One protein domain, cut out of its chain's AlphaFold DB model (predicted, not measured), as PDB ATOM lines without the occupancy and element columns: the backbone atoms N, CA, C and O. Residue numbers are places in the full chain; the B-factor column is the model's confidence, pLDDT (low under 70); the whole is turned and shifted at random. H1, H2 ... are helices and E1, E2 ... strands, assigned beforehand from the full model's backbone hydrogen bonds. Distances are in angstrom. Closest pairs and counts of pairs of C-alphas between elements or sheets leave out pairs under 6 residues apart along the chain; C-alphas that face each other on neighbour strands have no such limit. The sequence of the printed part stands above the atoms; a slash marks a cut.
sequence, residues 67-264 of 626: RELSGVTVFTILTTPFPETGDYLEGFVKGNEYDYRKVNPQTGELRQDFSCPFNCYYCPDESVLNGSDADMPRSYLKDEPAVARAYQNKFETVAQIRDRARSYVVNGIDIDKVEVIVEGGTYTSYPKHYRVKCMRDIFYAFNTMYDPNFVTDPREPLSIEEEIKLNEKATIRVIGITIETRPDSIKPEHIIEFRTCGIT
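What this domain is: This is residues 67 to 264 of the 626 residues of the protein "Elongator complex protein 3" of Arcella intermedia (UniProt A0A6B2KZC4). What shape? There is little regular structure: H2 and H3 lie over one face of a parallel sheet, E1 E2 E3, while residues 79 to 144 loop past its end. What parts? The mixed, compact 198 printed residues hold five named helices and three strands; the radius of gyration of the C-alphas is 17.3 A, the spans 50 by 35 by 34 A.

How they stand to each other: Which residues? E1 holds residues 73 to 78, H1 145 to 152, H2 157 to 170, E2 177 to 183, H3 192 to 207, H4 224 to 231, E3 237 to 245 and H5 252 to 260. What touches? H3 touches H4, with closest C-alphas Arg 200 and Ile 224, 4.6 A. N 75 of E1 and O 179 of E2 are within hydrogen-bond range, 2.8 A.

Where its parts are: E1's start? C-alpha 73 is at (-8.917, -16.149, 14.050). H5's end? C-alpha 260 is at (-9.344, -15.729, -8.566).

The domain as a whole: Any cut? The printed part has none. Low confidence? Residues 67 to 71 and 84 to 114 are under pLDDT 70.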
ATOM      1  N   ARG A  67      -7.863 -15.225  25.248       48.50
ATOM      2  CA  ARG A  67      -7.661 -13.969  24.524       48.50
ATOM      3  C   ARG A  67      -6.926 -14.251  23.222       48.50
ATOM      4  O   ARG A  67      -5.720 -14.477  23.226       48.50
ATOM      5  N   GLU A  68      -7.646 -14.187  22.110       52.62
ATOM      6  CA  GLU A  68      -7.020 -13.949  20.817       52.62
ATOM      7  C   GLU A  68      -6.669 -12.460  20.707       52.62
ATOM      8  O   GLU A  68      -7.539 -11.592  20.679       52.62
ATOM      9  N   LEU A  69      -5.369 -12.165  20.717       52.94
ATOM     10  CA  LEU A  69      -4.828 -10.804  20.816       52.94
ATOM     11  C   LEU A  69      -4.790 -10.064  19.468       52.94
ATOM     12  O   LEU A  69      -4.602  -8.850  19.447       52.94
ATOM     13  N   SER A  70      -4.941 -10.786  18.351       58.84
ATOM     14  CA  SER A  70      -4.897 -10.239  16.985       58.84
ATOM     15  C   SER A  70      -6.242  -9.701  16.495       58.84
ATOM     16  O   SER A  70      -6.256  -8.922  15.550       58.84
ATOM     17  N   GLY A  71      -7.365 -10.135  17.084       69.19
ATOM     18  CA  GLY A  71      -8.701  -9.884  16.525       69.19
ATOM     19  C   GLY A  71      -8.961 -10.585  15.181       69.19
ATOM     20  O   GLY A  71      -9.864 -10.175  14.456       69.19
ATOM     21  N   VAL A  72      -8.148 -11.592  14.835       85.00
ATOM     22  CA  VAL A  72      -8.254 -12.405  13.615       85.00
ATOM     23  C   VAL A  72      -7.990 -13.860  13.970       85.00
ATOM     24  O   VAL A  72      -6.868 -14.172  14.375       85.00
ATOM     25  N   THR A  73      -8.982 -14.720  13.746       91.06
ATOM     26  CA  THR A  73      -8.917 -16.149  14.050       91.06
ATOM     27  C   THR A  73      -8.263 -16.943  12.934       91.06
ATOM     28  O   THR A  73      -8.725 -16.943  11.795       91.06
ATOM     29  N   VAL A  74      -7.196 -17.671  13.262       92.69
ATOM     30  CA  VAL A  74      -6.454 -18.473  12.277       92.69
ATOM     31  C   VAL A  74      -7.025 -19.890  12.172       92.69
ATOM     32  O   VAL A  74      -7.170 -20.593  13.176       92.69
ATOM     33  N   PHE A  75      -7.306 -20.337  10.952       96.44
ATOM     34  CA  PHE A  75      -7.719 -21.699  10.620       96.44
ATOM     35  C   PHE A  75      -6.645 -22.362   9.764       96.44
ATOM     36  O   PHE A  75      -6.419 -21.945   8.637       96.44
ATOM     37  N   THR A  76      -6.005 -23.409  10.280       96.12
ATOM     38  CA  THR A  76      -5.122 -24.269   9.481       96.12
ATOM     39  C   THR A  76      -5.896 -25.503   9.035       96.12
ATOM     40  O   THR A  76      -6.433 -26.218   9.894       96.12
ATOM     41  N   ILE A  77      -5.932 -25.736   7.725       96.25
ATOM     42  CA  ILE A  77      -6.468 -26.947   7.094       96.25
ATOM     43  C   ILE A  77      -5.365 -27.641   6.299       96.25
ATOM     44  O   ILE A  77      -4.451 -26.975   5.812       96.25
ATOM     45  N   LEU A  78      -5.464 -28.962   6.168       95.75
ATOM     46  CA  LEU A  78      -4.535 -29.763   5.377       95.75
ATOM     47  C   LEU A  78      -5.237 -30.272   4.120       95.75
ATOM     48  O   LEU A  78      -6.364 -30.771   4.194       95.75
ATOM     49  N   THR A  79      -4.560 -30.172   2.981       93.19
ATOM     50  CA  THR A  79      -4.971 -30.853   1.750       93.19
ATOM     51  C   THR A  79      -4.786 -32.363   1.886       93.19
ATOM     52  O   THR A  79      -4.025 -32.839   2.724       93.19
ATOM     53  N   THR A  80      -5.486 -33.142   1.065       89.75
ATOM     54  CA  THR A  80      -5.378 -34.610   1.080       89.75
ATOM     55  C   THR A  80      -3.996 -35.090   0.600       89.75
ATOM     56  O   THR A  80      -3.382 -34.427  -0.248       89.75
ATOM     57  N   PRO A  81      -3.483 -36.233   1.093       85.81
ATOM     58  CA  PRO A  81      -2.316 -36.902   0.512       85.81
ATOM     59  C   PRO A  81      -2.534 -37.348  -0.940       85.81
ATOM     60  O   PRO A  81      -1.577 -37.331  -1.712       85.81
ATOM     61  N   PHE A  82      -3.770 -37.706  -1.311       82.19
ATOM     62  CA  PHE A  82      -4.123 -38.236  -2.633       82.19
ATOM     63  C   PHE A  82      -5.401 -37.562  -3.142       82.19
ATOM     64  O   PHE A  82      -6.508 -37.995  -2.805       82.19
ATOM     65  N   PRO A  83      -5.290 -36.450  -3.884       76.12
ATOM     66  CA  PRO A  83      -6.455 -35.803  -4.462       76.12
ATOM     67  C   PRO A  83      -7.021 -36.661  -5.591       76.12
ATOM     68  O   PRO A  83      -6.284 -37.231  -6.401       76.12
ATOM     69  N   GLU A  84      -8.347 -36.731  -5.645       68.75
ATOM     70  CA  GLU A  84      -9.056 -37.225  -6.824       68.75
ATOM     71  C   GLU A  84      -8.699 -36.335  -8.017       68.75
ATOM     72  O   GLU A  84      -8.538 -35.121  -7.870       68.75
ATOM     73  N   THR A  85      -8.488 -36.940  -9.187       57.06
ATOM     74  CA  THR A  85      -8.047 -36.207 -10.384       57.06
ATOM     75  C   THR A  85      -9.212 -35.724 -11.245       57.06
ATOM     76  O   THR A  85      -9.018 -34.839 -12.083       57.06
ATOM     77  N   GLY A  86     -10.414 -36.277 -11.046       54.62
ATOM     78  CA  GLY A  86     -11.467 -36.239 -12.063       54.62
ATOM     79  C   GLY A  86     -10.970 -36.837 -13.391       54.62
ATOM     80  O   GLY A  86     -10.004 -37.604 -13.401       54.62
ATOM     81  N   ASP A  87     -11.573 -36.425 -14.512       40.34
ATOM     82  CA  ASP A  87     -11.228 -36.871 -15.880       40.34
ATOM     83  C   ASP A  87      -9.904 -36.294 -16.443       40.34
ATOM     84  O   ASP A  87      -9.565 -36.525 -17.602       40.34
ATOM     85  N   TYR A  88      -9.140 -35.514 -15.669       41.78
ATOM     86  CA  TYR A  88      -7.980 -34.765 -16.173       41.78
ATOM     87  C   TYR A  88      -6.635 -35.362 -15.721       41.78
ATOM     88  O   TYR A  88      -6.267 -35.277 -14.550       41.78
ATOM     89  N   LEU A  89      -5.854 -35.874 -16.685       44.88
ATOM     90  CA  LEU A  89      -4.439 -36.268 -16.536       44.88
ATOM     91  C   LEU A  89      -3.495 -35.578 -17.549       44.88
ATOM     92  O   LEU A  89      -2.376 -36.037 -17.777       44.88
ATOM     93  N   GLU A  90      -3.892 -34.467 -18.171       36.34
ATOM     94  CA  GLU A  90      -3.016 -33.774 -19.125       36.34
ATOM     95  C   GLU A  90      -2.048 -32.802 -18.424       36.34
ATOM     96  O   GLU A  90      -2.467 -31.801 -17.844       36.34
ATOM     97  N   GLY A  91      -0.736 -33.076 -18.505       41.97
ATOM     98  CA  GLY A  91       0.297 -32.035 -18.353       41.97
ATOM     99  C   GLY A  91       1.496 -32.301 -17.434       41.97
ATOM    100  O   GLY A  91       2.390 -31.459 -17.393       41.97
ATOM    101  N   PHE A  92       1.584 -33.437 -16.731       39.56
ATOM    102  CA  PHE A  92       2.684 -33.709 -15.778       39.56
ATOM    103  C   PHE A  92       3.698 -34.775 -16.227       39.56
ATOM    104  O   PHE A  92       4.389 -35.367 -15.401       39.56
ATOM    105  N   VAL A  93       3.855 -34.980 -17.537       36.41
ATOM    106  CA  VAL A  93       4.920 -35.832 -18.087       36.41
ATOM    107  C   VAL A  93       5.945 -34.974 -18.823       36.41
ATOM    108  O   VAL A  93       5.679 -34.477 -19.916       36.41
ATOM    109  N   LYS A  94       7.140 -34.832 -18.241       31.33
ATOM    110  CA  LYS A  94       8.376 -34.584 -18.999       31.33
ATOM    111  C   LYS A  94       9.609 -35.014 -18.198       31.33
ATOM    112  O   LYS A  94       9.965 -34.363 -17.225       31.33
ATOM    113  N   GLY A  95      10.286 -36.058 -18.683       33.28
ATOM    114  CA  GLY A  95      11.670 -36.394 -18.324       33.28
ATOM    115  C   GLY A  95      11.834 -37.376 -17.161       33.28
ATOM    116  O   GLY A  95      11.964 -36.952 -16.021       33.28
ATOM    117  N   ASN A  96      11.944 -38.657 -17.525       30.84
ATOM    118  CA  ASN A  96      12.172 -39.876 -16.734       30.84
ATOM    119  C   ASN A  96      10.980 -40.371 -15.891       30.84
ATOM    120  O   ASN A  96      10.567 -39.765 -14.910       30.84
ATOM    121  N   GLU A  97      10.434 -41.493 -16.365       35.28
ATOM    122  CA  GLU A  97       9.165 -42.135 -16.025       35.28
ATOM    123  C   GLU A  97       8.917 -42.354 -14.530       35.28
ATOM    124  O   GLU A  97       9.682 -43.018 -13.834       35.28
ATOM    125  N   TYR A  98       7.750 -41.892 -14.093       37.28
ATOM    126  CA  TYR A  98       7.029 -42.419 -12.946       37.28
ATOM    127  C   TYR A  98       5.564 -42.587 -13.387       37.28
ATOM    128  O   TYR A  98       4.921 -41.617 -13.795       37.28
ATOM    129  N   ASP A  99       5.068 -43.827 -13.396       38.03
ATOM    130  CA  ASP A  99       3.692 -44.181 -13.775       38.03
ATOM    131  C   ASP A  99       2.763 -43.979 -12.569       38.03
ATOM    132  O   ASP A  99       2.707 -44.816 -11.670       38.03
ATOM    133  N   TYR A 100       2.084 -42.830 -12.528       47.97
ATOM    134  CA  TYR A 100       1.308 -42.360 -11.374       47.97
ATOM    135  C   TYR A 100      -0.189 -42.691 -11.449       47.97
ATOM    136  O   TYR A 100      -1.039 -41.808 -11.311       47.97
ATOM    137  N   ARG A 101      -0.541 -43.948 -11.725       44.12
ATOM    138  CA  ARG A 101      -1.944 -44.383 -11.779       44.12
ATOM    139  C   ARG A 101      -2.209 -45.452 -10.734       44.12
ATOM    140  O   ARG A 101      -2.109 -46.644 -11.017       44.12
ATOM    141  N   LYS A 102      -2.639 -45.040  -9.545       50.91
ATOM    142  CA  LYS A 102      -3.352 -45.936  -8.629       50.91
ATOM    143  C   LYS A 102      -4.837 -45.619  -8.662       50.91
ATOM    144  O   LYS A 102      -5.296 -44.597  -8.164       50.91
ATOM    145  N   VAL A 103      -5.580 -46.528  -9.282       49.09
ATOM    146  CA  VAL A 103      -7.036 -46.600  -9.171       49.09
ATOM    147  C   VAL A 103      -7.380 -46.738  -7.689       49.09
ATOM    148  O   VAL A 103      -6.814 -47.598  -7.010       49.09
ATOM    149  N   ASN A 104      -8.281 -45.902  -7.171       48.69
ATOM    150  CA  ASN A 104      -8.810 -46.088  -5.826       48.69
ATOM    151  C   ASN A 104      -9.402 -47.509  -5.723       48.69
ATOM    152  O   ASN A 104     -10.380 -47.787  -6.420       48.69
ATOM    153  N   PRO A 105      -8.892 -48.397  -4.847       44.47
ATOM    154  CA  PRO A 105      -9.386 -49.771  -4.755       44.47
ATOM    155  C   PRO A 105     -10.862 -49.863  -4.343       44.47
ATOM    156  O   PRO A 105     -11.491 -50.898  -4.537       44.47
ATOM    157  N   GLN A 106     -11.401 -48.798  -3.740       40.09
ATOM    158  CA  GLN A 106     -12.766 -48.732  -3.220       40.09
ATOM    159  C   GLN A 106     -13.748 -48.076  -4.199       40.09
ATOM    160  O   GLN A 106     -14.917 -48.450  -4.194       40.09
ATOM    161  N   THR A 107     -13.307 -47.106  -5.015       49.50
ATOM    162  CA  THR A 107     -14.199 -46.343  -5.920       49.50
ATOM    163  C   THR A 107     -13.930 -46.562  -7.406       49.50
ATOM    164  O   THR A 107     -14.798 -46.270  -8.218       49.50
ATOM    165  N   GLY A 108     -12.766 -47.094  -7.792       49.75
ATOM    166  CA  GLY A 108     -12.396 -47.262  -9.200       49.75
ATOM    167  C   GLY A 108     -11.882 -45.989  -9.891       49.75
ATOM    168  O   GLY A 108     -11.565 -46.034 -11.076       49.75
ATOM    169  N   GLU A 109     -11.760 -44.866  -9.178       49.72
ATOM    170  CA  GLU A 109     -11.371 -43.567  -9.751       49.72
ATOM    171  C   GLU A 109      -9.850 -43.357  -9.812       49.72
ATOM    172  O   GLU A 109      -9.100 -43.861  -8.971       49.72
ATOM    173  N   LEU A 110      -9.396 -42.564 -10.789       53.19
ATOM    174  CA  LEU A 110      -8.002 -42.135 -10.915       53.19
ATOM    175  C   LEU A 110      -7.629 -41.167  -9.776       53.19
ATOM    176  O   LEU A 110      -8.370 -40.237  -9.446       53.19
ATOM    177  N   ARG A 111      -6.464 -41.389  -9.161       54.28
ATOM    178  CA  ARG A 111      -5.916 -40.543  -8.093       54.28
ATOM    179  C   ARG A 111      -4.492 -40.129  -8.416       54.28
ATOM    180  O   ARG A 111      -3.742 -40.894  -9.014       54.28
ATOM    181  N   GLN A 112      -4.116 -38.929  -7.975       58.50
ATOM    182  CA  GLN A 112      -2.712 -38.544  -7.938       58.50
ATOM    183  C   GLN A 112      -2.010 -39.372  -6.862       58.50
ATOM    184  O   GLN A 112      -2.447 -39.405  -5.711       58.50
ATOM    185  N   ASP A 113      -0.889 -39.981  -7.237       58.81
ATOM    186  CA  ASP A 113      -0.116 -40.870  -6.371       58.81
ATOM    187  C   ASP A 113       0.435 -40.208  -5.110       58.81
ATOM    188  O   ASP A 113       0.660 -40.917  -4.137       58.81
ATOM    189  N   PHE A 114       0.688 -38.890  -5.097       64.94
ATOM    190  CA  PHE A 114       1.116 -38.198  -3.879       64.94
ATOM    191  C   PHE A 114       0.981 -36.670  -3.916       64.94
ATOM    192  O   PHE A 114       1.217 -36.028  -4.938       64.94
ATOM    193  N   SER A 115       0.711 -36.085  -2.748       71.44
ATOM    194  CA  SER A 115       0.595 -34.640  -2.473       71.44
ATOM    195  C   SER A 115       1.776 -33.762  -2.915       71.44
ATOM    196  O   SER A 115       1.630 -32.550  -3.087       71.44
ATOM    197  N   CYS A 116       2.974 -34.329  -3.057       83.75
ATOM    198  CA  CYS A 116       4.177 -33.605  -3.453       83.75
ATOM    199  C   CYS A 116       5.115 -34.553  -4.212       83.75
ATOM    200  O   CYS A 116       5.580 -35.522  -3.614       83.75
ATOM    201  N   PRO A 117       5.461 -34.278  -5.482       82.06
ATOM    202  CA  PRO A 117       6.299 -35.180  -6.279       82.06
ATOM    203  C   PRO A 117       7.789 -35.119  -5.898       82.06
ATOM    204  O   PRO A 117       8.616 -35.820  -6.475       82.06
ATOM    205  N   PHE A 118       8.167 -34.259  -4.949       86.75
ATOM    206  CA  PHE A 118       9.561 -33.976  -4.632       86.75
ATOM    207  C   PHE A 118      10.045 -34.750  -3.407       86.75
ATOM    208  O   PHE A 118       9.404 -34.757  -2.356       86.75
ATOM    209  N   ASN A 119      11.250 -35.312  -3.506       87.75
ATOM    210  CA  ASN A 119      11.852 -36.115  -2.447       87.75
ATOM    211  C   ASN A 119      12.951 -35.361  -1.677       87.75
ATOM    212  O   ASN A 119      14.106 -35.792  -1.635       87.75
ATOM    213  N   CYS A 120      12.608 -34.220  -1.078       94.88
ATOM    214  CA  CYS A 120      13.529 -33.522  -0.180       94.88
ATOM    215  C   CYS A 120      13.833 -34.420   1.027       94.88
ATOM    216  O   CYS A 120      12.913 -34.908   1.686       94.88
ATOM    217  N   TYR A 121      15.114 -34.646   1.317       96.19
ATOM    218  CA  TYR A 121      15.540 -35.723   2.222       96.19
ATOM    219  C   TYR A 121      15.112 -35.541   3.684       96.19
ATOM    220  O   TYR A 121      14.998 -36.527   4.416       96.19
ATOM    221  N   TYR A 122      14.854 -34.299   4.094       95.50
ATOM    222  CA  TYR A 122      14.371 -33.940   5.428       95.50
ATOM    223  C   TYR A 122      12.837 -33.966   5.555       95.50
ATOM    224  O   TYR A 122      12.324 -33.909   6.668       95.50
ATOM    225  N   CYS A 123      12.089 -34.030   4.447       94.75
ATOM    226  CA  CYS A 123      10.626 -34.074   4.486       94.75
ATOM    227  C   CYS A 123      10.155 -35.494   4.819       94.75
ATOM    228  O   CYS A 123      10.503 -36.401   4.055       94.75
ATOM    229  N   PRO A 124       9.355 -35.703   5.882       94.00
ATOM    230  CA  PRO A 124       8.764 -37.008   6.142       94.00
ATOM    231  C   PRO A 124       7.773 -37.411   5.048       94.00
ATOM    232  O   PRO A 124       7.085 -36.574   4.456       94.00
ATOM    233  N   ASP A 125       7.724 -38.713   4.805       91.69
ATOM    234  CA  ASP A 125       6.776 -39.397   3.931       91.69
ATOM    235  C   ASP A 125       6.056 -40.478   4.747       91.69
ATOM    236  O   ASP A 125       6.331 -41.673   4.625       91.69
ATOM    237  N   GLU A 126       5.203 -40.030   5.674       91.88
ATOM    238  CA  GLU A 126       4.371 -40.905   6.500       91.88
ATOM    239  C   GLU A 126       3.205 -41.431   5.656       91.88
ATOM    240  O   GLU A 126       2.115 -40.864   5.629       91.88
ATOM    241  N   SER A 127       3.486 -42.497   4.912       86.62
ATOM    242  CA  SER A 127       2.540 -43.194   4.046       86.62
ATOM    243  C   SER A 127       2.554 -44.692   4.313       86.62
ATOM    244  O   SER A 127       3.541 -45.246   4.813       86.62
ATOM    245  N   VAL A 128       1.473 -45.377   3.944       82.56
ATOM    246  CA  VAL A 128       1.371 -46.842   4.048       82.56
ATOM    247  C   VAL A 128       2.489 -47.516   3.249       82.56
ATOM    248  O   VAL A 128       3.067 -48.510   3.686       82.56
ATOM    249  N   LEU A 129       2.879 -46.918   2.118       79.25
ATOM    250  CA  LEU A 129       4.005 -47.377   1.296       79.25
ATOM    251  C   LEU A 129       5.353 -47.322   2.031       79.25
ATOM    252  O   LEU A 129       6.248 -48.101   1.712       79.25
ATOM    253  N   ASN A 130       5.488 -46.445   3.027       81.38
ATOM    254  CA  ASN A 130       6.687 -46.282   3.845       81.38
ATOM    255  C   ASN A 130       6.519 -46.813   5.278       81.38
ATOM    256  O   ASN A 130       7.272 -46.428   6.175       81.38
ATOM    257  N   GLY A 131       5.569 -47.729   5.492       82.31
ATOM    258  CA  GLY A 131       5.406 -48.451   6.756       82.31
ATOM    259  C   GLY A 131       4.629 -47.697   7.836       82.31
ATOM    260  O   GLY A 131       4.733 -48.060   9.006       82.31
ATOM    261  N   SER A 132       3.875 -46.657   7.467       88.25
ATOM    262  CA  SER A 132       2.896 -46.013   8.348       88.25
ATOM    263  C   SER A 132       1.563 -46.774   8.370       88.25
ATOM    264  O   SER A 132       1.256 -47.546   7.463       88.25
ATOM    265  N   ASP A 133       0.739 -46.528   9.390       88.75
ATOM    266  CA  ASP A 133      -0.651 -46.997   9.461       88.75
ATOM    267  C   ASP A 133      -1.645 -46.049   8.761       88.75
ATOM    268  O   ASP A 133      -2.844 -46.328   8.692       88.75
ATOM    269  N   ALA A 134      -1.160 -44.910   8.266       86.69
ATOM    270  CA  ALA A 134      -1.955 -43.874   7.632       86.69
ATOM    271  C   ALA A 134      -1.148 -43.112   6.578       86.69
ATOM    272  O   ALA A 134       0.077 -43.028   6.651       86.69
ATOM    273  N   ASP A 135      -1.865 -42.503   5.636       86.19
ATOM    274  CA  ASP A 135      -1.280 -41.639   4.618       86.19
ATOM    275  C   ASP A 135      -1.444 -40.168   4.978       86.19
ATOM    276  O   ASP A 135      -2.562 -39.665   5.125       86.19
ATOM    277  N   MET A 136      -0.316 -39.477   5.109       92.06
ATOM    278  CA  MET A 136      -0.243 -38.049   5.381       92.06
ATOM    279  C   MET A 136       0.271 -37.281   4.160       92.06
ATOM    280  O   MET A 136       1.054 -37.811   3.365       92.06
ATOM    281  N   PRO A 137      -0.130 -36.009   3.988       91.38
ATOM    282  CA  PRO A 137       0.511 -35.129   3.022       91.38
ATOM    283  C   PRO A 137       2.021 -35.051   3.278       91.38
ATOM    284  O   PRO A 137       2.471 -35.053   4.425       91.38
ATOM    285  N   ARG A 138       2.817 -34.938   2.211       90.38
ATOM    286  CA  ARG A 138       4.278 -34.848   2.289       90.38
ATOM    287  C   ARG A 138       4.679 -33.779   3.291       90.38
ATOM    288  O   ARG A 138       4.189 -32.659   3.240       90.38
ATOM    289  N   SER A 139       5.689 -34.083   4.094       92.25
ATOM    290  CA  SER A 139       6.241 -33.215   5.134       92.25
ATOM    291  C   SER A 139       5.426 -33.136   6.418       92.25
ATOM    292  O   SER A 139       5.938 -32.533   7.358       92.25
ATOM    293  N   TYR A 140       4.232 -33.722   6.495       93.62
ATOM    294  CA  TYR A 140       3.361 -33.684   7.670       93.62
ATOM    295  C   TYR A 140       3.299 -35.038   8.367       93.62
ATOM    296  O   TYR A 140       3.280 -36.072   7.706       93.62
ATOM    297  N   LEU A 141       3.283 -35.002   9.700       93.62
ATOM    298  CA  LEU A 141       3.178 -36.180  10.552       93.62
ATOM    299  C   LEU A 141       1.808 -36.258  11.234       93.62
ATOM    300  O   LEU A 141       1.269 -35.239  11.674       93.62
ATOM    301  N   LYS A 142       1.260 -37.468  11.348       93.50
ATOM    302  CA  LYS A 142      -0.113 -37.767  11.776       93.50
ATOM    303  C   LYS A 142      -0.477 -37.130  13.112       93.50
ATOM    304  O   LYS A 142      -1.536 -36.511  13.205       93.50
ATOM    305  N   ASP A 143       0.394 -37.220  14.119       91.12
ATOM    306  CA  ASP A 143       0.088 -36.701  15.462       91.12
ATOM    307  C   ASP A 143       0.352 -35.189  15.622       91.12
ATOM    308  O   ASP A 143       0.159 -34.632  16.707       91.12
ATOM    309  N   GLU A 144       0.760 -34.473  14.563       91.31
ATOM    310  CA  GLU A 144       0.778 -33.006  14.602       91.31
ATOM    311  C   GLU A 144      -0.660 -32.475  14.811       91.31
ATOM    312  O   GLU A 144      -1.579 -32.887  14.101       91.31
ATOM    313  N   PRO A 145      -0.915 -31.511  15.721       90.00
ATOM    314  CA  PRO A 145      -2.284 -31.161  16.129       90.00
ATOM    315  C   PRO A 145      -3.233 -30.702  15.009       90.00
ATOM    316  O   PRO A 145      -4.458 -30.803  15.138       90.00
ATOM    317  N   ALA A 146      -2.707 -30.108  13.933       92.62
ATOM    318  CA  ALA A 146      -3.511 -29.739  12.768       92.62
ATOM    319  C   ALA A 146      -3.750 -30.921  11.822       92.62
ATOM    320  O   ALA A 146      -4.859 -31.065  11.311       92.62
ATOM    321  N   VAL A 147      -2.749 -31.786  11.671       94.56
ATOM    322  CA  VAL A 147      -2.782 -32.975  10.816       94.56
ATOM    323  C   VAL A 147      -3.699 -34.036  11.407       94.56
ATOM    324  O   VAL A 147      -4.571 -34.529  10.704       94.56
ATOM    325  N   ALA A 148      -3.618 -34.294  12.715       93.62
ATOM    326  CA  ALA A 148      -4.496 -35.234  13.410       93.62
ATOM    327  C   ALA A 148      -5.979 -34.880  13.215       93.62
ATOM    328  O   ALA A 148      -6.812 -35.744  12.943       93.62
ATOM    329  N   ARG A 149      -6.313 -33.584  13.286       93.94
ATOM    330  CA  ARG A 149      -7.668 -33.092  13.003       93.94
ATOM    331  C   ARG A 149      -8.039 -33.269  11.535       93.94
ATOM    332  O   ARG A 149      -9.171 -33.641  11.242       93.94
ATOM    333  N   ALA A 150      -7.120 -32.993  10.616       95.00
ATOM    334  CA  ALA A 150      -7.362 -33.214   9.198       95.00
ATOM    335  C   ALA A 150      -7.641 -34.690   8.901       95.00
ATOM    336  O   ALA A 150      -8.651 -34.994   8.276       95.00
ATOM    337  N   TYR A 151      -6.828 -35.594   9.445       93.00
ATOM    338  CA  TYR A 151      -6.993 -37.037   9.331       93.00
ATOM    339  C   TYR A 151      -8.339 -37.520   9.896       93.00
ATOM    340  O   TYR A 151      -9.068 -38.235   9.212       93.00
ATOM    341  N   GLN A 152      -8.738 -37.055  11.087       90.19
ATOM    342  CA  GLN A 152     -10.063 -37.339  11.670       90.19
ATOM    343  C   GLN A 152     -11.222 -36.892  10.767       90.19
ATOM    344  O   GLN A 152     -12.267 -37.540  10.724       90.19
ATOM    345  N   ASN A 153     -11.028 -35.801  10.028       88.94
ATOM    346  CA  ASN A 153     -11.992 -35.260   9.073       88.94
ATOM    347  C   ASN A 153     -11.745 -35.746   7.635       88.94
ATOM    348  O   ASN A 153     -12.296 -35.165   6.702       88.94
ATOM    349  N   LYS A 154     -10.915 -36.781   7.436       88.94
ATOM    350  CA  LYS A 154     -10.574 -37.352   6.121       88.94
ATOM    351  C   LYS A 154     -10.082 -36.311   5.104       88.94
ATOM    352  O   LYS A 154     -10.316 -36.447   3.912       88.94
ATOM    353  N   PHE A 155      -9.419 -35.260   5.583       92.12
ATOM    354  CA  PHE A 155      -8.943 -34.119   4.797       92.12
ATOM    355  C   PHE A 155     -10.045 -33.328   4.063       92.12
ATOM    356  O   PHE A 155      -9.741 -32.485   3.220       92.12
ATOM    357  N   GLU A 156     -11.319 -33.495   4.432       91.25
ATOM    358  CA  GLU A 156     -12.420 -32.732   3.841       91.25
ATOM    359  C   GLU A 156     -12.433 -31.286   4.345       91.25
ATOM    360  O   GLU A 156     -12.558 -31.022   5.545       91.25
ATOM    361  N   THR A 157     -12.325 -30.330   3.418       95.12
ATOM    362  CA  THR A 157     -12.180 -28.892   3.713       95.12
ATOM    363  C   THR A 157     -13.276 -28.377   4.650       95.12
ATOM    364  O   THR A 157     -12.988 -27.765   5.680       95.12
ATOM    365  N   VAL A 158     -14.543 -28.656   4.321       94.88
ATOM    366  CA  VAL A 158     -15.695 -28.172   5.096       94.88
ATOM    367  C   VAL A 158     -15.703 -28.778   6.499       94.88
ATOM    368  O   VAL A 158     -15.906 -28.063   7.481       94.88
ATOM    369  N   ALA A 159     -15.429 -30.078   6.611       91.50
ATOM    370  CA  ALA A 159     -15.408 -30.786   7.887       91.50
ATOM    371  C   ALA A 159     -14.296 -30.257   8.810       91.50
ATOM    372  O   ALA A 159     -14.570 -29.905   9.960       91.50
ATOM    373  N   GLN A 160     -13.077 -30.075   8.283       96.56
ATOM    374  CA  GLN A 160     -11.949 -29.492   9.019       96.56
ATOM    375  C   GLN A 160     -12.264 -28.095   9.574       96.56
ATOM    376  O   GLN A 160     -11.979 -27.803  10.742       96.56
ATOM    377  N   ILE A 161     -12.860 -27.225   8.749       96.44
ATOM    378  CA  ILE A 161     -13.229 -25.864   9.159       96.44
ATOM    379  C   ILE A 161     -14.303 -25.906  10.239       96.44
ATOM    380  O   ILE A 161     -14.148 -25.244  11.265       96.44
ATOM    381  N   ARG A 162     -15.368 -26.692  10.055       91.69
ATOM    382  CA  ARG A 162     -16.471 -26.761  11.025       91.69
ATOM    383  C   ARG A 162     -16.023 -27.343  12.361       91.69
ATOM    384  O   ARG A 162     -16.414 -26.816  13.403       91.69
ATOM    385  N   ASP A 163     -15.169 -28.363  12.354       90.31
ATOM    386  CA  ASP A 163     -14.603 -28.936  13.578       90.31
ATOM    387  C   ASP A 163     -13.731 -27.915  14.336       90.31
ATOM    388  O   ASP A 163     -13.896 -27.676  15.543       90.31
ATOM    389  N   ARG A 164     -12.864 -27.193  13.613       93.50
ATOM    390  CA  ARG A 164     -12.047 -26.137  14.221       93.50
ATOM    391  C   ARG A 164     -12.890 -24.958  14.712       93.50
ATOM    392  O   ARG A 164     -12.640 -24.445  15.805       93.50
ATOM    393  N   ALA A 165     -13.905 -24.553  13.953       90.62
ATOM    394  CA  ALA A 165     -14.820 -23.475  14.320       90.62
ATOM    395  C   ALA A 165     -15.600 -23.837  15.585       90.62
ATOM    396  O   ALA A 165     -15.677 -23.030  16.512       90.62
ATOM    397  N   ARG A 166     -16.097 -25.077  15.677       83.25
ATOM    398  CA  ARG A 166     -16.740 -25.600  16.887       83.25
ATOM    399  C   ARG A 166     -15.797 -25.516  18.079       83.25
ATOM    400  O   ARG A 166     -16.201 -25.004  19.119       83.25
ATOM    401  N   SER A 167     -14.545 -25.941  17.921       84.94
ATOM    402  CA  SER A 167     -13.530 -25.830  18.976       84.94
ATOM    403  C   SER A 167     -13.342 -24.381  19.443       84.94
ATOM    404  O   SER A 167     -13.329 -24.124  20.647       84.94
ATOM    405  N   TYR A 168     -13.258 -23.411  18.528       86.50
ATOM    406  CA  TYR A 168     -13.146 -21.994  18.889       86.50
ATOM    407  C   TYR A 168     -14.382 -21.462  19.616       86.50
ATOM    408  O   TYR A 168     -14.257 -20.882  20.697       86.50
ATOM    409  N   VAL A 169     -15.577 -21.716  19.079       78.94
ATOM    410  CA  VAL A 169     -16.836 -21.272  19.693       78.94
ATOM    411  C   VAL A 169     -16.988 -21.861  21.093       78.94
ATOM    412  O   VAL A 169     -17.363 -21.134  22.018       78.94
ATOM    413  N   VAL A 170     -16.642 -23.144  21.258       73.31
ATOM    414  CA  VAL A 170     -16.699 -23.855  22.538       73.31
ATOM    415  C   VAL A 170     -15.771 -23.232  23.574       73.31
ATOM    416  O   VAL A 170     -16.176 -23.092  24.727       73.31
ATOM    417  N   ASN A 171     -14.584 -22.790  23.159       74.75
ATOM    418  CA  ASN A 171     -13.606 -22.109  24.011       74.75
ATOM    419  C   ASN A 171     -13.876 -20.600  24.191       74.75
ATOM    420  O   ASN A 171     -13.058 -19.883  24.765       74.75
ATOM    421  N   GLY A 172     -15.021 -20.096  23.716       72.81
ATOM    422  CA  GLY A 172     -15.404 -18.693  23.879       72.81
ATOM    423  C   GLY A 172     -14.664 -17.722  22.955       72.81
ATOM    424  O   GLY A 172     -14.713 -16.515  23.195       72.81
ATOM    425  N   ILE A 173     -13.996 -18.221  21.914       78.75
ATOM    426  CA  ILE A 173     -13.341 -17.398  20.893       78.75
ATOM    427  C   ILE A 173     -14.408 -16.916  19.899       78.75
ATOM    428  O   ILE A 173     -15.365 -17.632  19.581       78.75
ATOM    429  N   ASP A 174     -14.301 -15.652  19.501       78.25
ATOM    430  CA  ASP A 174     -15.156 -15.025  18.495       78.25
ATOM    431  C   ASP A 174     -14.555 -15.281  17.115       78.25
ATOM    432  O   ASP A 174     -13.355 -15.118  16.950       78.25
ATOM    433  N   ILE A 175     -15.378 -15.720  16.160       86.88
ATOM    434  CA  ILE A 175     -14.939 -16.125  14.817       86.88
ATOM    435  C   ILE A 175     -15.534 -15.216  13.735       86.88
ATOM    436  O   ILE A 175     -16.106 -15.692  12.767       86.88
ATOM    437  N   ASP A 176     -15.460 -13.897  13.908       86.69
ATOM    438  CA  ASP A 176     -16.012 -12.910  12.963       86.69
ATOM    439  C   ASP A 176     -15.065 -12.599  11.793       86.69
ATOM    440  O   ASP A 176     -15.517 -12.346  10.675       86.69
ATOM    441  N   LYS A 177     -13.750 -12.639  12.030       91.12
ATOM    442  CA  LYS A 177     -12.708 -12.424  11.015       91.12
ATOM    443  C   LYS A 177     -11.738 -13.585  11.026       91.12
ATOM    444  O   LYS A 177     -11.104 -13.843  12.047       91.12
ATOM    445  N   VAL A 178     -11.590 -14.248   9.886       95.62
ATOM    446  CA  VAL A 178     -10.771 -15.456   9.788       95.62
ATOM    447  C   VAL A 178      -9.671 -15.323   8.749       95.62
ATOM    448  O   VAL A 178      -9.873 -14.776   7.663       95.62
ATOM    449  N   GLU A 179      -8.502 -15.845   9.092       96.31
ATOM    450  CA  GLU A 179      -7.413 -16.093   8.156       96.31
ATOM    451  C   GLU A 179      -7.235 -17.603   8.006       96.31
ATOM    452  O   GLU A 179      -7.097 -18.314   9.001       96.31
ATOM    453  N   VAL A 180      -7.236 -18.096   6.770       98.25
ATOM    454  CA  VAL A 180      -7.088 -19.525   6.477       98.25
ATOM    455  C   VAL A 180      -5.678 -19.798   5.974       98.25
ATOM    456  O   VAL A 180      -5.163 -19.067   5.131       98.25
ATOM    457  N   ILE A 181      -5.047 -20.844   6.491       97.62
ATOM    458  CA  ILE A 181      -3.763 -21.361   6.027       97.62
ATOM    459  C   ILE A 181      -4.018 -22.769   5.496       97.62
ATOM    460  O   ILE A 181      -4.476 -23.641   6.233       97.62
ATOM    461  N   VAL A 182      -3.751 -22.955   4.209       97.62
ATOM    462  CA  VAL A 182      -3.836 -24.230   3.507       97.62
ATOM    463  C   VAL A 182      -2.435 -24.822   3.463       97.62
ATOM    464  O   VAL A 182      -1.557 -24.304   2.772       97.62
ATOM    465  N   GLU A 183      -2.245 -25.866   4.259       94.00
ATOM    466  CA  GLU A 183      -0.999 -26.612   4.425       94.00
ATOM    467  C   GLU A 183      -1.119 -28.005   3.766       94.00
ATOM    468  O   GLU A 183      -2.219 -28.468   3.461       94.00
ATOM    469  N   GLY A 184       0.005 -28.678   3.524       86.12
ATOM    470  CA  GLY A 184       0.083 -30.016   2.944       86.12
ATOM    471  C   GLY A 184       1.290 -30.203   2.017       86.12
ATOM    472  O   GLY A 184       2.439 -29.965   2.366       86.12
ATOM    473  N   GLY A 185       1.055 -30.709   0.811       82.94
ATOM    474  CA  GLY A 185       2.130 -30.902  -0.157       82.94
ATOM    475  C   GLY A 185       2.606 -29.603  -0.816       82.94
ATOM    476  O   GLY A 185       2.532 -28.504  -0.275       82.94
ATOM    477  N   THR A 186       3.067 -29.718  -2.057       89.31
ATOM    478  CA  THR A 186       3.297 -28.526  -2.883       89.31
ATOM    479  C   THR A 186       1.952 -28.108  -3.467       89.31
ATOM    480  O   THR A 186       1.458 -28.814  -4.341       89.31
ATOM    481  N   TYR A 187       1.343 -26.998  -3.021       93.44
ATOM    482  CA  TYR A 187      -0.023 -26.631  -3.435       93.44
ATOM    483  C   TYR A 187      -0.212 -26.669  -4.959       93.44
ATOM    484  O   TYR A 187      -1.151 -27.282  -5.443       93.44
ATOM    485  N   THR A 188       0.720 -26.117  -5.737       91.81
ATOM    486  CA  THR A 188       0.658 -26.106  -7.215       91.81
ATOM    487  C   THR A 188       0.855 -27.470  -7.881       91.81
ATOM    488  O   THR A 188       0.664 -27.580  -9.087       91.81
ATOM    489  N   SER A 189       1.244 -28.505  -7.135       89.19
ATOM    490  CA  SER A 189       1.299 -29.884  -7.633       89.19
ATOM    491  C   SER A 189      -0.057 -30.587  -7.581       89.19
ATOM    492  O   SER A 189      -0.183 -31.668  -8.149       89.19
ATOM    493  N   TYR A 190      -1.061 -30.000  -6.923       88.62
ATOM    494  CA  TYR A 190      -2.418 -30.535  -6.906       88.62
ATOM    495  C   TYR A 190      -3.175 -30.196  -8.207       88.62
ATOM    496  O   TYR A 190      -3.016 -29.086  -8.740       88.62
ATOM    497  N   PRO A 191      -4.072 -31.083  -8.690       87.00
ATOM    498  CA  PRO A 191      -4.931 -30.810  -9.835       87.00
ATOM    499  C   PRO A 191      -5.698 -29.498  -9.667       87.00
ATOM    500  O   PRO A 191      -6.198 -29.184  -8.584       87.00
ATOM    501  N   LYS A 192      -5.829 -28.727 -10.754       89.75
ATOM    502  CA  LYS A 192      -6.502 -27.417 -10.727       89.75
ATOM    503  C   LYS A 192      -7.923 -27.502 -10.161       89.75
ATOM    504  O   LYS A 192      -8.296 -26.671  -9.342       89.75
ATOM    505  N   HIS A 193      -8.702 -28.510 -10.558       88.12
ATOM    506  CA  HIS A 193     -10.075 -28.660 -10.072       88.12
ATOM    507  C   HIS A 193     -10.112 -28.880  -8.545       88.12
ATOM    508  O   HIS A 193     -10.920 -28.252  -7.866       88.12
ATOM    509  N   TYR A 194      -9.194 -29.684  -7.986       91.19
ATOM    510  CA  TYR A 194      -9.079 -29.901  -6.541       91.19
ATOM    511  C   TYR A 194      -8.696 -28.610  -5.814       91.19
ATOM    512  O   TYR A 194      -9.306 -28.259  -4.803       91.19
ATOM    513  N   ARG A 195      -7.723 -27.861  -6.353       93.69
ATOM    514  CA  ARG A 195      -7.303 -26.559  -5.813       93.69
ATOM    515  C   ARG A 195      -8.464 -25.570  -5.738       93.69
ATOM    516  O   ARG A 195      -8.704 -24.997  -4.676       93.69
ATOM    517  N   VAL A 196      -9.214 -25.425  -6.831       95.50
ATOM    518  CA  VAL A 196     -10.387 -24.540  -6.909       95.50
ATOM    519  C   VAL A 196     -11.511 -25.028  -5.992       95.50
ATOM    520  O   VAL A 196     -12.084 -24.219  -5.263       95.50
ATOM    521  N   LYS A 197     -11.789 -26.340  -5.949       94.94
ATOM    522  CA  LYS A 197     -12.775 -26.940  -5.032       94.94
ATOM    523  C   LYS A 197     -12.426 -26.645  -3.577       94.94
ATOM    524  O   LYS A 197     -13.284 -26.177  -2.843       94.94
ATOM    525  N   CYS A 198     -11.176 -26.861  -3.169       96.00
ATOM    526  CA  CYS A 198     -10.719 -26.551  -1.815       96.00
ATOM    527  C   CYS A 198     -10.966 -25.073  -1.475       96.00
ATOM    528  O   CYS A 198     -11.539 -24.770  -0.432       96.00
ATOM    529  N   MET A 199     -10.630 -24.152  -2.382       98.06
ATOM    530  CA  MET A 199     -10.833 -22.715  -2.163       98.06
ATOM    531  C   MET A 199     -12.314 -22.324  -2.092       98.06
ATOM    532  O   MET A 199     -12.707 -21.592  -1.186       98.06
ATOM    533  N   ARG A 200     -13.160 -22.860  -2.977       98.38
ATOM    534  CA  ARG A 200     -14.622 -22.713  -2.900       98.38
ATOM    535  C   ARG A 200     -15.165 -23.230  -1.566       98.38
ATOM    536  O   ARG A 200     -15.929 -22.535  -0.900       98.38
ATOM    537  N   ASP A 201     -14.752 -24.433  -1.172       98.31
ATOM    538  CA  ASP A 201     -15.242 -25.123   0.021       98.31
ATOM    539  C   ASP A 201     -14.850 -24.375   1.311       98.31
ATOM    540  O   ASP A 201     -15.598 -24.414   2.289       98.31
ATOM    541  N   ILE A 202     -13.736 -23.624   1.307       98.69
ATOM    542  CA  ILE A 202     -13.388 -22.688   2.388       98.69
ATOM    543  C   ILE A 202     -14.489 -21.636   2.561       98.69
ATOM    544  O   ILE A 202     -15.021 -21.473   3.662       98.69
ATOM    545  N   PHE A 203     -14.846 -20.921   1.491       98.62
ATOM    546  CA  PHE A 203     -15.876 -19.880   1.554       98.62
ATOM    547  C   PHE A 203     -17.243 -20.466   1.899       98.62
ATOM    548  O   PHE A 203     -17.909 -19.957   2.801       98.62
ATOM    549  N   TYR A 204     -17.619 -21.577   1.263       98.31
ATOM    550  CA  TYR A 204     -18.850 -22.304   1.559       98.31
ATOM    551  C   TYR A 204     -18.964 -22.661   3.048       98.31
ATOM    552  O   TYR A 204     -19.996 -22.394   3.669       98.31
ATOM    553  N   ALA A 205     -17.902 -23.202   3.655       97.25
ATOM    554  CA  ALA A 205     -17.903 -23.598   5.062       97.25
ATOM    555  C   ALA A 205     -18.170 -22.413   6.004       97.25
ATOM    556  O   ALA A 205     -18.942 -22.540   6.955       97.25
ATOM    557  N   PHE A 206     -17.569 -21.251   5.733       97.31
ATOM    558  CA  PHE A 206     -17.800 -20.048   6.535       97.31
ATOM    559  C   PHE A 206     -19.161 -19.403   6.257       97.31
ATOM    560  O   PHE A 206     -19.835 -18.981   7.200       97.31
ATOM    561  N   ASN A 207     -19.607 -19.385   5.000       96.56
ATOM    562  CA  ASN A 207     -20.917 -18.866   4.603       96.56
ATOM    563  C   ASN A 207     -22.071 -19.682   5.214       96.56
ATOM    564  O   ASN A 207     -23.119 -19.124   5.525       96.56
ATOM    565  N   THR A 208     -21.872 -20.987   5.422       93.81
ATOM    566  CA  THR A 208     -22.881 -21.920   5.959       93.81
ATOM    567  C   THR A 208     -22.660 -22.293   7.428       93.81
ATOM    568  O   THR A 208     -23.352 -23.158   7.973       93.81
ATOM    569  N   MET A 209     -21.710 -21.657   8.125       89.12
ATOM    570  CA  MET A 209     -21.380 -22.019   9.512       89.12
ATOM    571  C   MET A 209     -22.600 -21.923  10.440       89.12
ATOM    572  O   MET A 209     -22.812 -22.796  11.280       89.12
ATOM    573  N   TYR A 210     -23.430 -20.894  10.252       87.06
ATOM    574  CA  TYR A 210     -24.641 -20.648  11.044       87.06
ATOM    575  C   TYR A 210     -25.945 -20.982  10.305       87.06
ATOM    576  O   TYR A 210     -27.013 -20.536  10.724       87.06
ATOM    577  N   ASP A 211     -25.873 -21.767   9.229       85.56
ATOM    578  CA  ASP A 211     -27.060 -22.288   8.552       85.56
ATOM    579  C   ASP A 211     -27.731 -23.368   9.433       85.56
ATOM    580  O   ASP A 211     -27.085 -24.372   9.761       85.56
ATOM    581  N   PRO A 212     -28.995 -23.177   9.870       77.56
ATOM    582  CA  PRO A 212     -29.703 -24.151  10.700       77.56
ATOM    583  C   PRO A 212     -29.976 -25.472   9.974       77.56
ATOM    584  O   PRO A 212     -30.088 -26.502  10.638       77.56
ATOM    585  N   ASN A 213     -30.058 -25.449   8.642       82.00
ATOM    586  CA  ASN A 213     -30.381 -26.615   7.833       82.00
ATOM    587  C   ASN A 213     -29.129 -27.387   7.423       82.00
ATOM    588  O   ASN A 213     -29.255 -28.475   6.893       82.00
ATOM    589  N   PHE A 214     -27.919 -26.909   7.735       84.00
ATOM    590  CA  PHE A 214     -26.675 -27.552   7.293       84.00
ATOM    591  C   PHE A 214     -26.591 -29.057   7.615       84.00
ATOM    592  O   PHE A 214     -25.984 -29.822   6.878       84.00
ATOM    593  N   VAL A 215     -27.164 -29.490   8.744       76.12
ATOM    594  CA  VAL A 215     -27.140 -30.905   9.156       76.12
ATOM    595  C   VAL A 215     -28.249 -31.722   8.490       76.12
ATOM    596  O   VAL A 215     -28.074 -32.917   8.285       76.12
ATOM    597  N   THR A 216     -29.395 -31.105   8.198       81.12
ATOM    598  CA  THR A 216     -30.600 -31.800   7.719       81.12
ATOM    599  C   THR A 216     -30.776 -31.725   6.207       81.12
ATOM    600  O   THR A 216     -31.251 -32.682   5.612       81.12
ATOM    601  N   ASP A 217     -30.426 -30.588   5.618       87.19
ATOM    602  CA  ASP A 217     -30.591 -30.229   4.212       87.19
ATOM    603  C   ASP A 217     -29.607 -29.086   3.863       87.19
ATOM    604  O   ASP A 217     -29.992 -27.911   3.805       87.19
ATOM    605  N   PRO A 218     -28.290 -29.372   3.777       87.38
ATOM    606  CA  PRO A 218     -27.306 -28.364   3.408       87.38
ATOM    607  C   PRO A 218     -27.519 -27.927   1.960       87.38
ATOM    608  O   PRO A 218     -27.616 -28.758   1.062       87.38
ATOM    609  N   ARG A 219     -27.499 -26.613   1.705       93.75
ATOM    610  CA  ARG A 219     -27.476 -26.118   0.323       93.75
ATOM    611  C   ARG A 219     -26.239 -26.632  -0.417       93.75
ATOM    612  O   ARG A 219     -25.157 -26.715   0.172       93.75
ATOM    613  N   GLU A 220     -26.369 -26.848  -1.719       93.62
ATOM    614  CA  GLU A 220     -25.218 -27.148  -2.570       93.62
ATOM    615  C   GLU A 220     -24.205 -25.980  -2.590       93.62
ATOM    616  O   GLU A 220     -24.600 -24.804  -2.487       93.62
ATOM    617  N   PRO A 221     -22.892 -26.265  -2.698       94.44
ATOM    618  CA  PRO A 221     -21.882 -25.237  -2.922       94.44
ATOM    619  C   PRO A 221     -22.088 -24.543  -4.272       94.44
ATOM    620  O   PRO A 221     -22.219 -25.201  -5.303       94.44
ATOM    621  N   LEU A 222     -22.066 -23.210  -4.272       97.62
ATOM    622  CA  LEU A 222     -22.150 -22.409  -5.498       97.62
ATOM    623  C   LEU A 222     -20.799 -22.375  -6.229       97.62
ATOM    624  O   LEU A 222     -19.825 -22.979  -5.779       97.62
ATOM    625  N   SER A 223     -20.695 -21.655  -7.347       97.56
ATOM    626  CA  SER A 223     -19.378 -21.390  -7.946       97.56
ATOM    627  C   SER A 223     -18.447 -20.659  -6.966       97.56
ATOM    628  O   SER A 223     -18.890 -20.027  -6.001       97.56
ATOM    629  N   ILE A 224     -17.131 -20.730  -7.195       97.38
ATOM    630  CA  ILE A 224     -16.160 -20.043  -6.330       97.38
ATOM    631  C   ILE A 224     -16.396 -18.525  -6.321       97.38
ATOM    632  O   ILE A 224     -16.310 -17.897  -5.266       97.38
ATOM    633  N   GLU A 225     -16.772 -17.942  -7.458       97.12
ATOM    634  CA  GLU A 225     -17.096 -16.524  -7.603       97.12
ATOM    635  C   GLU A 225     -18.322 -16.129  -6.766       97.12
ATOM    636  O   GLU A 225     -18.319 -15.095  -6.089       97.12
ATOM    637  N   GLU A 226     -19.364 -16.961  -6.772       98.06
ATOM    638  CA  GLU A 226     -20.580 -16.737  -5.990       98.06
ATOM    639  C   GLU A 226     -20.326 -16.886  -4.486       98.06
ATOM    640  O   GLU A 226     -20.755 -16.031  -3.708       98.06
ATOM    641  N   GLU A 227     -19.574 -17.907  -4.061       98.50
ATOM    642  CA  GLU A 227     -19.213 -18.086  -2.649       98.50
ATOM    643  C   GLU A 227     -18.344 -16.935  -2.123       98.50
ATOM    644  O   GLU A 227     -18.550 -16.463  -0.998       98.50
ATOM    645  N   ILE A 228     -17.419 -16.426  -2.944       98.19
ATOM    646  CA  ILE A 228     -16.638 -15.220  -2.643       98.19
ATOM    647  C   ILE A 228     -17.568 -14.019  -2.452       98.19
ATOM    648  O   ILE A 228     -17.464 -13.317  -1.444       98.19
ATOM    649  N   LYS A 229     -18.508 -13.795  -3.380       97.44
ATOM    650  CA  LYS A 229     -19.451 -12.669  -3.319       97.44
ATOM    651  C   LYS A 229     -20.345 -12.728  -2.080       97.44
ATOM    652  O   LYS A 229     -20.597 -11.692  -1.462       97.44
ATOM    653  N   LEU A 230     -20.797 -13.921  -1.692       97.62
ATOM    654  CA  LEU A 230     -21.526 -14.128  -0.438       97.62
ATOM    655  C   LEU A 230     -20.653 -13.785   0.777       97.62
ATOM    656  O   LEU A 230     -21.119 -13.111   1.702       97.62
ATOM    657  N   ASN A 231     -19.378 -14.184   0.765       98.12
ATOM    658  CA  ASN A 231     -18.502 -14.006   1.916       98.12
ATOM    659  C   ASN A 231     -18.141 -12.541   2.215       98.12
ATOM    660  O   ASN A 231     -17.933 -12.194   3.378       98.12
ATOM    661  N   GLU A 232     -18.148 -11.649   1.215       96.12
ATOM    662  CA  GLU A 232     -17.910 -10.207   1.419       96.12
ATOM    663  C   GLU A 232     -18.842  -9.589   2.483       96.12
ATOM    664  O   GLU A 232     -18.470  -8.638   3.185       96.12
ATOM    665  N   LYS A 233     -20.049 -10.157   2.626       92.19
ATOM    666  CA  LYS A 233     -21.099  -9.710   3.551       92.19
ATOM    667  C   LYS A 233     -21.459 -10.746   4.619       92.19
ATOM    668  O   LYS A 233     -22.373 -10.493   5.401       92.19
ATOM    669  N   ALA A 234     -20.755 -11.875   4.676       92.38
ATOM    670  CA  ALA A 234     -21.035 -12.929   5.642       92.38
ATOM    671  C   ALA A 234     -20.742 -12.492   7.086       92.38
ATOM    672  O   ALA A 234     -19.953 -11.579   7.349       92.38
ATOM    673  N   THR A 235     -21.368 -13.192   8.035       89.12
ATOM    674  CA  THR A 235     -21.103 -13.039   9.474       89.12
ATOM    675  C   THR A 235     -19.661 -13.403   9.819       89.12
ATOM    676  O   THR A 235     -19.048 -12.749  10.659       89.12
ATOM    677  N   ILE A 236     -19.120 -14.430   9.155       93.88
ATOM    678  CA  ILE A 236     -17.726 -14.855   9.278       93.88
ATOM    679  C   ILE A 236     -16.988 -14.467   8.001       93.88
ATOM    680  O   ILE A 236     -17.190 -15.053   6.936       93.88
ATOM    681  N   ARG A 237     -16.136 -13.452   8.111       95.44
ATOM    682  CA  ARG A 237     -15.432 -12.833   6.988       95.44
ATOM    683  C   ARG A 237     -14.069 -13.478   6.799       95.44
ATOM    684  O   ARG A 237     -13.223 -13.385   7.689       95.44
ATOM    685  N   VAL A 238     -13.824 -14.069   5.631       98.12
ATOM    686  CA  VAL A 238     -12.500 -14.573   5.244       98.12
ATOM    687  C   VAL A 238     -11.648 -13.391   4.800       98.12
ATOM    688  O   VAL A 238     -11.792 -12.865   3.696       98.12
ATOM    689  N   ILE A 239     -10.775 -12.926   5.689       96.50
ATOM    690  CA  ILE A 239      -9.977 -11.711   5.483       96.50
ATOM    691  C   ILE A 239      -8.589 -11.991   4.902       96.50
ATOM    692  O   ILE A 239      -7.872 -11.054   4.558       96.50
ATOM    693  N   GLY A 240      -8.215 -13.262   4.785       97.31
ATOM    694  CA  GLY A 240      -6.968 -13.686   4.170       97.31
ATOM    695  C   GLY A 240      -6.930 -15.194   3.984       97.31
ATOM    696  O   GLY A 240      -7.387 -15.950   4.839       97.31
ATOM    697  N   ILE A 241      -6.368 -15.625   2.860       98.56
ATOM    698  CA  ILE A 241      -6.018 -17.021   2.605       98.56
ATOM    699  C   ILE A 241      -4.524 -17.074   2.295       98.56
ATOM    700  O   ILE A 241      -4.007 -16.240   1.539       98.56
ATOM    701  N   THR A 242      -3.852 -18.038   2.920       98.50
ATOM    702  CA  THR A 242      -2.454 -18.395   2.701       98.50
ATOM    703  C   THR A 242      -2.368 -19.807   2.148       98.50
ATOM    704  O   THR A 242      -2.962 -20.709   2.729       98.50
ATOM    705  N   ILE A 243      -1.603 -20.001   1.081       98.12
ATOM    706  CA  ILE A 243      -1.186 -21.330   0.608       98.12
ATOM    707  C   ILE A 243       0.308 -21.515   0.842       98.12
ATOM    708  O   ILE A 243       1.034 -20.520   0.904       98.12
ATOM    709  N   GLU A 244       0.777 -22.756   0.893       95.75
ATOM    710  CA  GLU A 244       2.203 -23.073   0.816       95.75
ATOM    711  C   GLU A 244       2.570 -23.782  -0.487       95.75
ATOM    712  O   GLU A 244       1.876 -24.675  -0.968       95.75
ATOM    713  N   THR A 245       3.671 -23.364  -1.098       95.56
ATOM    714  CA  THR A 245       4.172 -23.994  -2.316       95.56
ATOM    715  C   THR A 245       5.687 -23.854  -2.428       95.56
ATOM    716  O   THR A 245       6.353 -23.253  -1.578       95.56
ATOM    717  N   ARG A 246       6.269 -24.444  -3.468       95.00
ATOM    718  CA  ARG A 246       7.689 -24.283  -3.764       95.00
ATOM    719  C   ARG A 246       7.911 -23.074  -4.681       95.00
ATOM    720  O   ARG A 246       7.040 -22.774  -5.497       95.00
ATOM    721  N   PRO A 247       9.056 -22.377  -4.578       96.69
ATOM    722  CA  PRO A 247       9.334 -21.247  -5.458       96.69
ATOM    723  C   PRO A 247       9.360 -21.617  -6.949       96.69
ATOM    724  O   PRO A 247       8.736 -20.934  -7.752       96.69
ATOM    725  N   ASP A 248       9.993 -22.740  -7.298       94.69
ATOM    726  CA  ASP A 248      10.170 -23.251  -8.667       94.69
ATOM    727  C   ASP A 248       8.859 -23.619  -9.384       94.69
ATOM    728  O   ASP A 248       8.823 -23.757 -10.605       94.69
ATOM    729  N   SER A 249       7.757 -23.764  -8.647       92.62
ATOM    730  CA  SER A 249       6.450 -24.107  -9.213       92.62
ATOM    731  C   SER A 249       5.524 -22.905  -9.430       92.62
ATOM    732  O   SER A 249       4.417 -23.068  -9.949       92.62
ATOM    733  N   ILE A 250       5.936 -21.696  -9.043       94.88
ATOM    734  CA  ILE A 250       5.124 -20.485  -9.206       94.88
ATOM    735  C   ILE A 250       5.296 -19.949 -10.629       94.88
ATOM    736  O   ILE A 250       6.398 -19.633 -11.062       94.88
ATOM    737  N   LYS A 251       4.178 -19.823 -11.346       94.88
ATOM    738  CA  LYS A 251       4.117 -19.330 -12.727       94.88
ATOM    739  C   LYS A 251       3.005 -18.282 -12.867       94.88
ATOM    740  O   LYS A 251       2.095 -18.285 -12.030       94.88
ATOM    741  N   PRO A 252       3.033 -17.406 -13.888       96.62
ATOM    742  CA  PRO A 252       1.998 -16.392 -14.111       96.62
ATOM    743  C   PRO A 252       0.556 -16.924 -14.067       96.62
ATOM    744  O   PRO A 252      -0.302 -16.335 -13.415       96.62
ATOM    745  N   GLU A 253       0.289 -18.082 -14.670       95.44
ATOM    746  CA  GLU A 253      -1.033 -18.714 -14.676       95.44
ATOM    747  C   GLU A 253      -1.504 -19.135 -13.275       95.44
ATOM    748  O   GLU A 253      -2.688 -19.021 -12.951       95.44
ATOM    749  N   HIS A 254      -0.576 -19.561 -12.410       96.44
ATOM    750  CA  HIS A 254      -0.877 -19.875 -11.015       96.44
ATOM    751  C   HIS A 254      -1.197 -18.605 -10.231       96.44
ATOM    752  O   HIS A 254      -2.126 -18.601  -9.433       96.44
ATOM    753  N   ILE A 255      -0.476 -17.513 -10.483       98.00
ATOM    754  CA  ILE A 255      -0.706 -16.220  -9.832       98.00
ATOM    755  C   ILE A 255      -2.120 -15.686 -10.126       98.00
ATOM    756  O   ILE A 255      -2.800 -15.226  -9.201       98.00
ATOM    757  N   ILE A 256      -2.591 -15.806 -11.374       97.75
ATOM    758  CA  ILE A 256      -3.975 -15.473 -11.758       97.75
ATOM    759  C   ILE A 256      -4.962 -16.353 -10.988       97.75
ATOM    760  O   ILE A 256      -5.855 -15.838 -10.317       97.75
ATOM    761  N   GLU A 257      -4.769 -17.675 -11.016       97.44
ATOM    762  CA  GLU A 257      -5.636 -18.621 -10.304       97.44
ATOM    763  C   GLU A 257      -5.709 -18.316  -8.800       97.44
ATOM    764  O   GLU A 257      -6.797 -18.307  -8.216       97.44
ATOM    765  N   PHE A 258      -4.570 -18.009  -8.175       98.06
ATOM    766  CA  PHE A 258      -4.507 -17.687  -6.756       98.06
ATOM    767  C   PHE A 258      -5.366 -16.470  -6.423       98.06
ATOM    768  O   PHE A 258      -6.120 -16.482  -5.446       98.06
ATOM    769  N   ARG A 259      -5.296 -15.424  -7.252       97.44
ATOM    770  CA  ARG A 259      -6.124 -14.232  -7.078       97.44
ATOM    771  C   ARG A 259      -7.603 -14.496  -7.320       97.44
ATOM    772  O   ARG A 259      -8.410 -14.015  -6.523       97.44
ATOM    773  N   THR A 260      -7.958 -15.279  -8.338       97.31
ATOM    774  CA  THR A 260      -9.344 -15.729  -8.566       97.31
ATOM    775  C   THR A 260      -9.901 -16.442  -7.335       97.31
ATOM    776  O   THR A 260     -11.029 -16.184  -6.931       97.31
ATOM    777  N   CYS A 261      -9.075 -17.246  -6.660       97.69
ATOM    778  CA  CYS A 261      -9.452 -17.963  -5.442       97.69
ATOM    779  C   CYS A 261      -9.427 -17.117  -4.154       97.69
ATOM    780  O   CYS A 261      -9.633 -17.645  -3.064       97.69
ATOM    781  N   GLY A 262      -9.139 -15.813  -4.232       97.12
ATOM    782  CA  GLY A 262      -9.088 -14.940  -3.058       97.12
ATOM    783  C   GLY A 262      -7.828 -15.087  -2.191       97.12
ATOM    784  O   GLY A 262      -7.797 -14.546  -1.084       97.12
ATOM    785  N   ILE A 263      -6.772 -15.753  -2.676       98.62
ATOM    786  CA  ILE A 263      -5.491 -15.888  -1.962       98.62
ATOM    787  C   ILE A 263      -4.777 -14.537  -1.896       98.62
ATOM    788  O   ILE A 263      -4.699 -13.808  -2.883       98.62
ATOM    789  N   THR A 264      -4.238 -14.209  -0.722       98.19
ATOM    790  CA  THR A 264      -3.581 -12.909  -0.448       98.19
ATOM    791  C   THR A 264      -2.137 -13.049   0.029       98.19
ATOM    792  O   THR A 264      -1.363 -12.094  -0.022       98.19
TER     793      THR A 264